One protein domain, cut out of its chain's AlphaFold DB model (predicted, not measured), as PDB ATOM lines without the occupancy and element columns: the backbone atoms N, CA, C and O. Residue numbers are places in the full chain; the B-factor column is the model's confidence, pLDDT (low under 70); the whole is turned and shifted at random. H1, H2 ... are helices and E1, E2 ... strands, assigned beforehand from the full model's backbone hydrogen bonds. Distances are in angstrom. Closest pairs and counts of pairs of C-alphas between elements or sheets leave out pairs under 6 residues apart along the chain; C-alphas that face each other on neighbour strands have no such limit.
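This is residues 11 to 84 of the 220 residues of the protein "Imm35 domain-containing protein" of Leptospira sarikeiensis (UniProt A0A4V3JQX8). A small, strongly twisted sheet of three strands forms a wall, with H1 and H4 set apart from each other over the same face. H2 and H3 are gathered by H1, away from H4, and H3 lies beyond the sheet at one end of the longest axis. The printed part has 74 residues, with four named helices and three named strands in the order E1, H1, H2, H3, E2, H4, E3, and its class is mixed, helices and strands. The sheet's order is E2, E1, E3, antiparallel throughout. The whole is compact, with a radius of gyration of the C-alphas of 11.6 A, and rounded, spanning 32 by 24 by 20 A.

E1, residues 11 to 15, begins at C-alpha 11 (-54.613, 98.835, 92.904) and measures 12.6 A. H1, residues 24 to 33, is 14.4 A long, H2, residues 35 to 38, 5.2 A, and H3, residues 42 to 48, 9.8 A. E2, residues 56 to 62, is the longest strand at 18.4 A and begins at C-alpha 56 (-61.695, 86.859, 91.017). H4, residues 63 to 72, follows at once and measures 14.2 A. E3, residues 78 to 83, is 14.4 A long and ends at C-alpha 83 (-54.368, 101.561, 89.250).

E1 is the inner strand. It is antiparallel to E2 at 151 degrees, with N 11 and O 61 at 2.8 A and N 56 and O 15 at 2.9 A, within hydrogen-bond range. It is antiparallel to E3, also at 151 degrees, with N 14 and O 79 within that range at 2.8 A. E2, H4 and E3 make a split strand-helix-strand unit, two strands running the same way with E1 between them in the sheet; its crossover is right-handed. H1 and H4, on the same face of the sheet, make two layers with it. H1 lies over E2 and E1 at a height of 10.2 A over the sheet, slantwise to the strands, at 40 degrees to E2 on the local plane; the closest C-alphas of H1 and E2 are those of Tyr 33 and Ile 58, 6.4 A apart. H4 is on the sheet, and its closest C-alpha to E1 is that of Glu 63, 6.2 A from that of Tyr 11. H1 and H4 are apart. H1 and H2 touch only at the corner, the closest C-alphas being those of Lys 31 and Ser 38, 4.2 A apart. H2 only grazes the sheet, with residues 35 to 37. H1 and H3 only just touch, with 3 pairs of C-alphas within 8 A, about perpendicular at 88 degrees; the closest C-alphas are those of Ile 27 and Leu 45, 6.9 A apart. H3 is not on the sheet. In H1, H3 and H4 every O i to N i+4 pair is within hydrogen-bond range; H2 is too short for such a pair.

The C-alphas farthest apart, those of Lys 43 and Asn 84, are 33.5 A apart. The printed part has no cut and no long link. The mean pLDDT of the printed part is 87.8, and residues 82 to 84 are under 70.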
ATOM      1  N   TYR A  11     -54.442  99.840  93.941       82.38
ATOM      2  CA  TYR A  11     -54.613  98.835  92.904       82.38
ATOM      3  C   TYR A  11     -55.746  97.887  93.255       82.38
ATOM      4  O   TYR A  11     -55.920  97.542  94.425       82.38
ATOM      5  N   ILE A  12     -56.476  97.420  92.244       85.00
ATOM      6  CA  ILE A  12     -57.247  96.185  92.380       85.00
ATOM      7  C   ILE A  12     -56.295  94.998  92.255       85.00
ATOM      8  O   ILE A  12     -55.568  94.888  91.263       85.00
ATOM      9  N   ILE A  13     -56.322  94.111  93.250       91.75
ATOM     10  CA  ILE A  13     -55.670  92.803  93.169       91.75
ATOM     11  C   ILE A  13     -56.658  91.814  92.553       91.75
ATOM     12  O   ILE A  13     -57.772  91.641  93.053       91.75
ATOM     13  N   PHE A  14     -56.233  91.152  91.484       92.38
ATOM     14  CA  PHE A  14     -56.926  90.031  90.866       92.38
ATOM     15  C   PHE A  14     -56.178  88.738  91.167       92.38
ATOM     16  O   PHE A  14     -54.961  88.672  90.985       92.38
ATOM     17  N   LEU A  15     -56.902  87.716  91.611       95.00
ATOM     18  CA  LEU A  15     -56.386  86.363  91.772       95.00
ATOM     19  C   LEU A  15     -56.845  85.513  90.588       95.00
ATOM     20  O   LEU A  15     -58.039  85.271  90.446       95.00
ATOM     21  N   GLU A  16     -55.907  85.032  89.778       94.19
ATOM     22  CA  GLU A  16     -56.168  84.064  88.707       94.19
ATOM     23  C   GLU A  16     -56.011  82.641  89.257       94.19
ATOM     24  O   GLU A  16     -54.963  82.294  89.801       94.19
ATOM     25  N   PHE A  17     -57.044  81.807  89.136       92.50
ATOM     26  CA  PHE A  17     -56.973  80.444  89.664       92.50
ATOM     27  C   PHE A  17     -56.053  79.564  88.817       92.50
ATOM     28  O   PHE A  17     -56.114  79.564  87.588       92.50
ATOM     29  N   LYS A  18     -55.217  78.751  89.473       89.38
ATOM     30  CA  LYS A  18     -54.301  77.822  88.781       89.38
ATOM     31  C   LYS A  18     -55.016  76.680  88.055       89.38
ATOM     32  O   LYS A  18     -54.428  76.026  87.194       89.38
ATOM     33  N   GLY A  19     -56.257  76.389  88.430       86.00
ATOM     34  CA  GLY A  19     -57.055  75.326  87.839       86.00
ATOM     35  C   GLY A  19     -58.530  75.694  87.768       86.00
ATOM     36  O   GLY A  19     -58.945  76.759  88.201       86.00
ATOM     37  N   LYS A  20     -59.345  74.757  87.272       83.69
ATOM     38  CA  LYS A  20     -60.802  74.942  87.113       83.69
ATOM     39  C   LYS A  20     -61.564  75.176  88.423       83.69
ATOM     40  O   LYS A  20     -62.752  75.464  88.397       83.69
ATOM     41  N   LYS A  21     -60.915  74.946  89.564       85.50
ATOM     42  CA  LYS A  21     -61.459  75.166  90.901       85.50
ATOM     43  C   LYS A  21     -60.379  75.807  91.752       85.50
ATOM     44  O   LYS A  21     -59.224  75.390  91.658       85.50
ATOM     45  N   ALA A  22     -60.783  76.739  92.607       89.25
ATOM     46  CA  ALA A  22     -59.892  77.334  93.588       89.25
ATOM     47  C   ALA A  22     -59.342  76.256  94.545       89.25
ATOM     48  O   ALA A  22     -60.086  75.447  95.111       89.25
ATOM     49  N   SER A  23     -58.025  76.245  94.702       91.75
ATOM     50  CA  SER A  23     -57.278  75.481  95.697       91.75
ATOM     51  C   SER A  23     -57.538  76.001  97.113       91.75
ATOM     52  O   SER A  23     -58.121  77.066  97.313       91.75
ATOM     53  N   GLU A  24     -57.119  75.241  98.126       91.94
ATOM     54  CA  GLU A  24     -57.339  75.638  99.524       91.94
ATOM     55  C   GLU A  24     -56.607  76.935  99.885       91.94
ATOM     56  O   GLU A  24     -57.186  77.772 100.577       91.94
ATOM     57  N   ASP A  25     -55.406  77.145  99.340       94.12
ATOM     58  CA  ASP A  25     -54.626  78.370  99.539       94.12
ATOM     59  C   ASP A  25     -55.293  79.581  98.868       94.12
ATOM     60  O   ASP A  25     -55.397  80.648  99.469       94.12
ATOM     61  N   GLU A  26     -55.829  79.406  97.654       94.94
ATOM     62  CA  GLU A  26     -56.588  80.445  96.943       94.94
ATOM     63  C   GLU A  26     -57.866  80.825  97.708       94.94
ATOM     64  O   GLU A  26     -58.170  82.006  97.870       94.94
ATOM     65  N   ILE A  27     -58.589  79.843  98.255       93.81
ATOM     66  CA  ILE A  27     -59.783  80.085  99.082       93.81
ATOM     67  C   ILE A  27     -59.413  80.807 100.382       93.81
ATOM     68  O   ILE A  27     -60.115  81.736 100.793       93.81
ATOM     69  N   ALA A  28     -58.327  80.394 101.040       93.94
ATOM     70  CA  ALA A  28     -57.845  81.033 102.261       93.94
ATOM     71  C   ALA A  28     -57.445  82.493 102.007       93.94
ATOM     72  O   ALA A  28     -57.779  83.371 102.804       93.94
ATOM     73  N   PHE A  29     -56.800  82.759 100.870       95.75
ATOM     74  CA  PHE A  29     -56.445  84.104 100.438       95.75
ATOM     75  C   PHE A  29     -57.678  84.979 100.189       95.75
ATOM     76  O   PHE A  29     -57.774  86.065 100.761       95.75
ATOM     77  N   VAL A  30     -58.654  84.487  99.413       94.06
ATOM     78  CA  VAL A  30     -59.924  85.195  99.170       94.06
ATOM     79  C   VAL A  30     -60.603  85.523 100.498       94.06
ATOM     80  O   VAL A  30     -60.961  86.668 100.745       94.06
ATOM     81  N   LYS A  31     -60.702  84.553 101.412       93.38
ATOM     82  CA  LYS A  31     -61.321  84.767 102.726       93.38
ATOM     83  C   LYS A  31     -60.596  85.820 103.574       93.38
ATOM     84  O   LYS A  31     -61.240  86.476 104.390       93.38
ATOM     85  N   LYS A  32     -59.275  85.951 103.428       94.06
ATOM     86  CA  LYS A  32     -58.457  86.898 104.199       94.06
ATOM     87  C   LYS A  32     -58.586  88.333 103.689       94.06
ATOM     88  O   LYS A  32     -58.632  89.242 104.511       94.06
ATOM     89  N   TYR A  33     -58.597  88.529 102.373       92.94
ATOM     90  CA  TYR A  33     -58.435  89.859 101.771       92.94
ATOM     91  C   TYR A  33     -59.685  90.401 101.075       92.94
ATOM     92  O   TYR A  33     -59.774  91.608 100.865       92.94
ATOM     93  N   ASP A  34     -60.661  89.556 100.745       90.62
ATOM     94  CA  ASP A  34     -61.928  90.003 100.176       90.62
ATOM     95  C   ASP A  34     -62.985  90.149 101.279       90.62
ATOM     96  O   ASP A  34     -63.439  89.173 101.887       90.62
ATOM     97  N   ASN A  35     -63.382  91.397 101.549       80.19
ATOM     98  CA  ASN A  35     -64.319  91.719 102.627       80.19
ATOM     99  C   ASN A  35     -65.656  90.985 102.477       80.19
ATOM    100  O   ASN A  35     -66.210  90.523 103.474       80.19
ATOM    101  N   TYR A  36     -66.163  90.854 101.250       80.50
ATOM    102  CA  TYR A  36     -67.442  90.207 100.988       80.50
ATOM    103  C   TYR A  36     -67.354  88.691 101.196       80.50
ATOM    104  O   TYR A  36     -68.245  88.097 101.798       80.50
ATOM    105  N   HIS A  37     -66.274  88.051 100.762       87.88
ATOM    106  CA  HIS A  37     -66.091  86.609 100.874       87.88
ATOM    107  C   HIS A  37     -65.644  86.171 102.276       87.88
ATOM    108  O   HIS A  37     -65.891  85.031 102.681       87.88
ATOM    109  N   SER A  38     -65.042  87.076 103.054       88.44
ATOM    110  CA  SER A  38     -64.552  86.804 104.412       88.44
ATOM    111  C   SER A  38     -65.628  86.243 105.357       88.44
ATOM    112  O   SER A  38     -65.324  85.398 106.211       88.44
ATOM    113  N   GLN A  39     -66.893  86.636 105.153       90.19
ATOM    114  CA  GLN A  39     -68.040  86.254 105.982       90.19
ATOM    115  C   GLN A  39     -68.515  84.803 105.788       90.19
ATOM    116  O   GLN A  39     -69.174  84.253 106.669       90.19
ATOM    117  N   PHE A  40     -68.183  84.156 104.667       89.62
ATOM    118  CA  PHE A  40     -68.658  82.802 104.364       89.62
ATOM    119  C   PHE A  40     -67.738  81.733 104.950       89.62
ATOM    120  O   PHE A  40     -66.518  81.898 105.010       89.62
ATOM    121  N   ASP A  41     -68.296  80.595 105.365       90.88
ATOM    122  CA  ASP A  41     -67.478  79.449 105.759       90.88
ATOM    123  C   ASP A  41     -66.759  78.805 104.554       90.88
ATOM    124  O   ASP A  41     -67.042  79.080 103.385       90.88
ATOM    125  N   LEU A  42     -65.795  77.928 104.841       86.06
ATOM    126  CA  LEU A  42     -64.942  77.321 103.818       86.06
ATOM    127  C   LEU A  42     -65.724  76.421 102.844       86.06
ATOM    128  O   LEU A  42     -65.337  76.278 101.684       86.06
ATOM    129  N   LYS A  43     -66.833  75.819 103.291       87.50
ATOM    130  CA  LYS A  43     -67.681  74.964 102.453       87.50
ATOM    131  C   LYS A  43     -68.514  75.815 101.495       87.50
ATOM    132  O   LYS A  43     -68.603  75.477 100.315       87.50
ATOM    133  N   ALA A  44     -69.079  76.918 101.982       88.00
ATOM    134  CA  ALA A  44     -69.801  77.894 101.180       88.00
ATOM    135  C   ALA A  44     -68.877  78.540 100.137       88.00
ATOM    136  O   ALA A  44     -69.218  78.544  98.956       88.00
ATOM    137  N   LEU A  45     -67.667  78.964 100.524       88.50
ATOM    138  CA  LEU A  45     -66.689  79.544  99.593       88.50
ATOM    139  C   LEU A  45     -66.289  78.586  98.473       88.50
ATOM    140  O   LEU A  45     -66.259  78.988  97.314       88.50
ATOM    141  N   LYS A  46     -66.061  77.303  98.786       86.25
ATOM    142  CA  LYS A  46     -65.799  76.275  97.764       86.25
ATOM    143  C   LYS A  46     -66.920  76.198  96.724       86.25
ATOM    144  O   LYS A  46     -66.645  75.923  95.563       86.25
ATOM    145  N   SER A  47     -68.173  76.423  97.121       85.44
ATOM    146  CA  SER A  47     -69.303  76.456  96.188       85.44
ATOM    147  C   SER A  47     -69.374  77.768  95.408       85.44
ATOM    148  O   SER A  47     -69.613  77.731  94.206       85.44
ATOM    149  N   ILE A  48     -69.159  78.902  96.081       85.81
ATOM    150  CA  ILE A  48     -69.260  80.255  95.509       85.81
ATOM    151  C   ILE A  48     -68.154  80.531  94.494       85.81
ATOM    152  O   ILE A  48     -68.413  81.217  93.518       85.81
ATOM    153  N   LEU A  49     -66.943  80.005  94.699       86.25
ATOM    154  CA  LEU A  49     -65.788  80.280  93.837       86.25
ATOM    155  C   LEU A  49     -65.684  79.339  92.627       86.25
ATOM    156  O   LEU A  49     -64.956  79.636  91.687       86.25
ATOM    157  N   ASN A  50     -66.425  78.228  92.597       80.38
ATOM    158  CA  ASN A  50     -66.417  77.311  91.447       80.38
ATOM    159  C   ASN A  50     -66.929  77.919  90.119       80.38
ATOM    160  O   ASN A  50     -66.382  77.550  89.086       80.38
ATOM    161  N   PRO A  51     -67.935  78.817  90.087       74.69
ATOM    162  CA  PRO A  51     -68.339  79.529  88.872       74.69
ATOM    163  C   PRO A  51     -67.261  80.468  88.307       74.69
ATOM    164  O   PRO A  51     -67.345  80.860  87.148       74.69
ATOM    165  N   TYR A  52     -66.255  80.840  89.103       70.94
ATOM    166  CA  TYR A  52     -65.216  81.803  88.734       70.94
ATOM    167  C   TYR A  52     -64.007  81.103  88.097       70.94
ATOM    168  O   TYR A  52     -62.883  81.263  88.555       70.94
ATOM    169  N   GLU A  53     -64.213  80.314  87.037       70.44
ATOM    170  CA  GLU A  53     -63.182  79.426  86.456       70.44
ATOM    171  C   GLU A  53     -61.866  80.122  86.031       70.44
ATOM    172  O   GLU A  53     -60.865  79.443  85.814       70.44
ATOM    173  N   LEU A  54     -61.854  81.456  85.915       80.19
ATOM    174  CA  LEU A  54     -60.706  82.265  85.485       80.19
ATOM    175  C   LEU A  54     -60.082  83.120  86.603       80.19
ATOM    176  O   LEU A  54     -59.029  83.716  86.390       80.19
ATOM    177  N   GLY A  55     -60.698  83.189  87.787       88.75
ATOM    178  CA  GLY A  55     -60.240  84.036  88.890       88.75
ATOM    179  C   GLY A  55     -61.259  85.067  89.373       88.75
ATOM    180  O   GLY A  55     -62.405  85.105  88.922       88.75
ATOM    181  N   ILE A  56     -60.833  85.904  90.319       89.25
ATOM    182  CA  ILE A  56     -61.695  86.859  91.017       89.25
ATOM    183  C   ILE A  56     -60.944  88.134  91.429       89.25
ATOM    184  O   ILE A  56     -59.771  88.099  91.808       89.25
ATOM    185  N   SER A  57     -61.640  89.271  91.378       89.00
ATOM    186  CA  SER A  57     -61.171  90.537  91.953       89.00
ATOM    187  C   SER A  57     -61.353  90.520  93.466       89.00
ATOM    188  O   SER A  57     -62.448  90.264  93.946       89.00
ATOM    189  N   ILE A  58     -60.289  90.820  94.204       90.81
ATOM    190  CA  ILE A  58     -60.229  90.658  95.666       90.81
ATOM    191  C   ILE A  58     -60.625  91.941  96.388       90.81
ATOM    192  O   ILE A  58     -61.264  91.935  97.434       90.81
ATOM    193  N   GLY A  59     -60.190  93.074  95.848       82.81
ATOM    194  CA  GLY A  59     -60.390  94.363  96.483       82.81
ATOM    195  C   GLY A  59     -59.396  95.399  95.999       82.81
ATOM    196  O   GLY A  59     -58.463  95.093  95.250       82.81
ATOM    197  N   ARG A  60     -59.620  96.638  96.436       83.19
ATOM    198  CA  ARG A  60     -58.779  97.795  96.136       83.19
ATOM    199  C   ARG A  60     -57.910  98.118  97.346       83.19
ATOM    200  O   ARG A  60     -58.438  98.413  98.414       83.19
ATOM    201  N   PHE A  61     -56.596  98.121  97.150       84.69
ATOM    202  CA  PHE A  61     -55.602  98.301  98.209       84.69
ATOM    203  C   PHE A  61     -54.655  99.450  97.865       84.69
ATOM    204  O   PHE A  61     -54.272  99.567  96.700       84.69
ATOM    205  N   PRO A  62     -54.235 100.290  98.825       85.00
ATOM    206  CA  PRO A  62     -53.138 101.235  98.625       85.00
ATOM    207  C   PRO A  62     -51.890 100.551  98.047       85.00
ATOM    208  O   PRO A  62     -51.604  99.413  98.392       85.00
ATOM    209  N   GLU A  63     -51.112 101.236  97.209       82.50
ATOM    210  CA  GLU A  63     -49.958 100.665  96.493       82.50
ATOM    211  C   GLU A  63     -48.967  99.929  97.401       82.50
ATOM    212  O   GLU A  63     -48.549  98.817  97.085       82.50
ATOM    213  N   ALA A  64     -48.616 100.518  98.545       85.69
ATOM    214  CA  ALA A  64     -47.713  99.883  99.502       85.69
ATOM    215  C   ALA A  64     -48.290  98.569 100.061       85.69
ATOM    216  O   ALA A  64     -47.569  97.581 100.176       85.69
ATOM    217  N   GLU A  65     -49.588  98.548 100.366       90.19
ATOM    218  CA  GLU A  65     -50.285  97.364 100.869       90.19
ATOM    219  C   GLU A  65     -50.457  96.314  99.769       90.19
ATOM    220  O   GLU A  65     -50.163  95.145  99.992       90.19
ATOM    221  N   ALA A  66     -50.829  96.727  98.555       90.12
ATOM    222  CA  ALA A  66     -50.960  95.828  97.416       90.12
ATOM    223  C   ALA A  66     -49.639  95.103  97.119       90.12
ATOM    224  O   ALA A  66     -49.612  93.882  96.988       90.12
ATOM    225  N   ASN A  67     -48.526  95.841  97.096       89.44
ATOM    226  CA  ASN A  67     -47.197  95.261  96.915       89.44
ATOM    227  C   ASN A  67     -46.804  94.323  98.068       89.44
ATOM    228  O   ASN A  67     -46.190  93.285  97.824       89.44
ATOM    229  N   ALA A  68     -47.160  94.655  99.314       94.00
ATOM    230  CA  ALA A  68     -46.930  93.767 100.453       94.00
ATOM    231  C   ALA A  68     -47.714  92.451 100.307       94.00
ATOM    232  O   ALA A  68     -47.129  91.381 100.450       94.00
ATOM    233  N   ILE A  69     -48.992  92.521  99.920       95.69
ATOM    234  CA  ILE A  69     -49.838  91.344  99.675       95.69
ATOM    235  C   ILE A  69     -49.237  90.457  98.577       95.69
ATOM    236  O   ILE A  69     -49.144  89.245  98.764       95.69
ATOM    237  N   LEU A  70     -48.785  91.034  97.458       94.62
ATOM    238  CA  LEU A  70     -48.129  90.276  96.384       94.62
ATOM    239  C   LEU A  70     -46.852  89.575  96.873       94.62
ATOM    240  O   LEU A  70     -46.631  88.406  96.562       94.62
ATOM    241  N   ASN A  71     -46.031  90.266  97.667       94.94
ATOM    242  CA  ASN A  71     -44.788  89.708  98.200       94.94
ATOM    243  C   ASN A  71     -45.015  88.605  99.242       94.94
ATOM    244  O   ASN A  71     -44.222  87.671  99.311       94.94
ATOM    245  N   GLU A  72     -46.075  88.693 100.045       96.44
ATOM    246  CA  GLU A  72     -46.429  87.667 101.035       96.44
ATOM    247  C   GLU A  72     -47.029  86.404 100.400       96.44
ATOM    248  O   GLU A  72     -46.979  85.337 101.005       96.44
ATOM    249  N   ASN A  73     -47.593  86.510  99.192       96.12
ATOM    250  CA  ASN A  73     -48.370  85.448  98.550       96.12
ATOM    251  C   ASN A  73     -47.803  85.076  97.168       96.12
ATOM    252  O   ASN A  73     -48.556  84.866  96.220       96.12
ATOM    253  N   GLN A  74     -46.472  84.984  97.051       93.06
ATOM    254  CA  GLN A  74     -45.772  84.691  95.785       93.06
ATOM    255  C   GLN A  74     -46.146  83.340  95.162       93.06
ATOM    256  O   GLN A  74     -45.991  83.149  93.957       93.06
ATOM    257  N   ASP A  75     -46.653  82.410  95.969       93.75
ATOM    258  CA  ASP A  75     -47.127  81.115  95.490       93.75
ATOM    259  C   ASP A  75     -48.477  81.208  94.762       93.75
ATOM    260  O   ASP A  75     -48.878  80.245  94.106       93.75
ATOM    261  N   LEU A  76     -49.189  82.336  94.839       95.81
ATOM    262  CA  LEU A  76     -50.456  82.572  94.145       95.81
ATOM    263  C   LEU A  76     -50.247  83.380  92.858       95.81
ATOM    264  O   LEU A  76     -49.307  84.158  92.725       95.81
ATOM    265  N   ASN A  77     -51.157  83.222  91.897       95.06
ATOM    266  CA  ASN A  77     -51.116  83.969  90.642       95.06
ATOM    267  C   ASN A  77     -51.899  85.286  90.785       95.06
ATOM    268  O   ASN A  77     -53.060  85.398  90.386       95.06
ATOM    269  N   LEU A  78     -51.262  86.260  91.437       94.81
ATOM    270  CA  LEU A  78     -51.826  87.582  91.704       94.81
ATOM    271  C   LEU A  78     -51.389  88.599  90.647       94.81
ATOM    272  O   LEU A  78     -50.217  88.668  90.277       94.81
ATOM    273  N   LYS A  79     -52.328  89.436  90.202       91.31
ATOM    274  CA  LYS A  79     -52.089  90.527  89.250       91.31
ATOM    275  C   LYS A  79     -52.630  91.838  89.810       91.31
ATOM    276  O   LYS A  79     -53.727  91.873  90.363       91.31
ATOM    277  N   LEU A  80     -51.887  92.925  89.629       87.56
ATOM    278  CA  LEU A  80     -52.412  94.279  89.815       87.56
ATOM    279  C   LEU A  80     -53.067  94.704  88.499       87.56
ATOM    280  O   LEU A  80     -52.367  94.822  87.496       87.56
ATOM    281  N   ILE A  81     -54.389  94.885  88.482       77.69
ATOM    282  CA  ILE A  81     -55.131  95.062  87.215       77.69
ATOM    283  C   ILE A  81     -55.683  96.471  86.986       77.69
ATOM    284  O   ILE A  81     -55.882  96.859  85.841       77.69
ATOM    285  N   GLU A  82     -55.891  97.268  88.034       69.88
ATOM    286  CA  GLU A  82     -56.429  98.626  87.888       69.88
ATOM    287  C   GLU A  82     -55.770  99.554  88.903       69.88
ATOM    288  O   GLU A  82     -56.023  99.427  90.101       69.88
ATOM    289  N   ARG A  83     -54.922 100.473  88.433       64.56
ATOM    290  CA  ARG A  83     -54.368 101.561  89.250       64.56
ATOM    291  C   ARG A  83     -55.443 102.626  89.431       64.56
ATOM    292  O   ARG A  83     -56.244 102.829  88.538       64.56
ATOM    293  N   ASN A  84     -55.470 103.308  90.576       67.12
ATOM    294  CA  ASN A  84     -56.475 104.322  90.878       67.12
ATOM    295  C   ASN A  84     -56.612 105.342  89.724       67.12
ATOM    296  O   ASN A  84     -55.706 106.164  89.541       67.12
TER     297      ASN A  84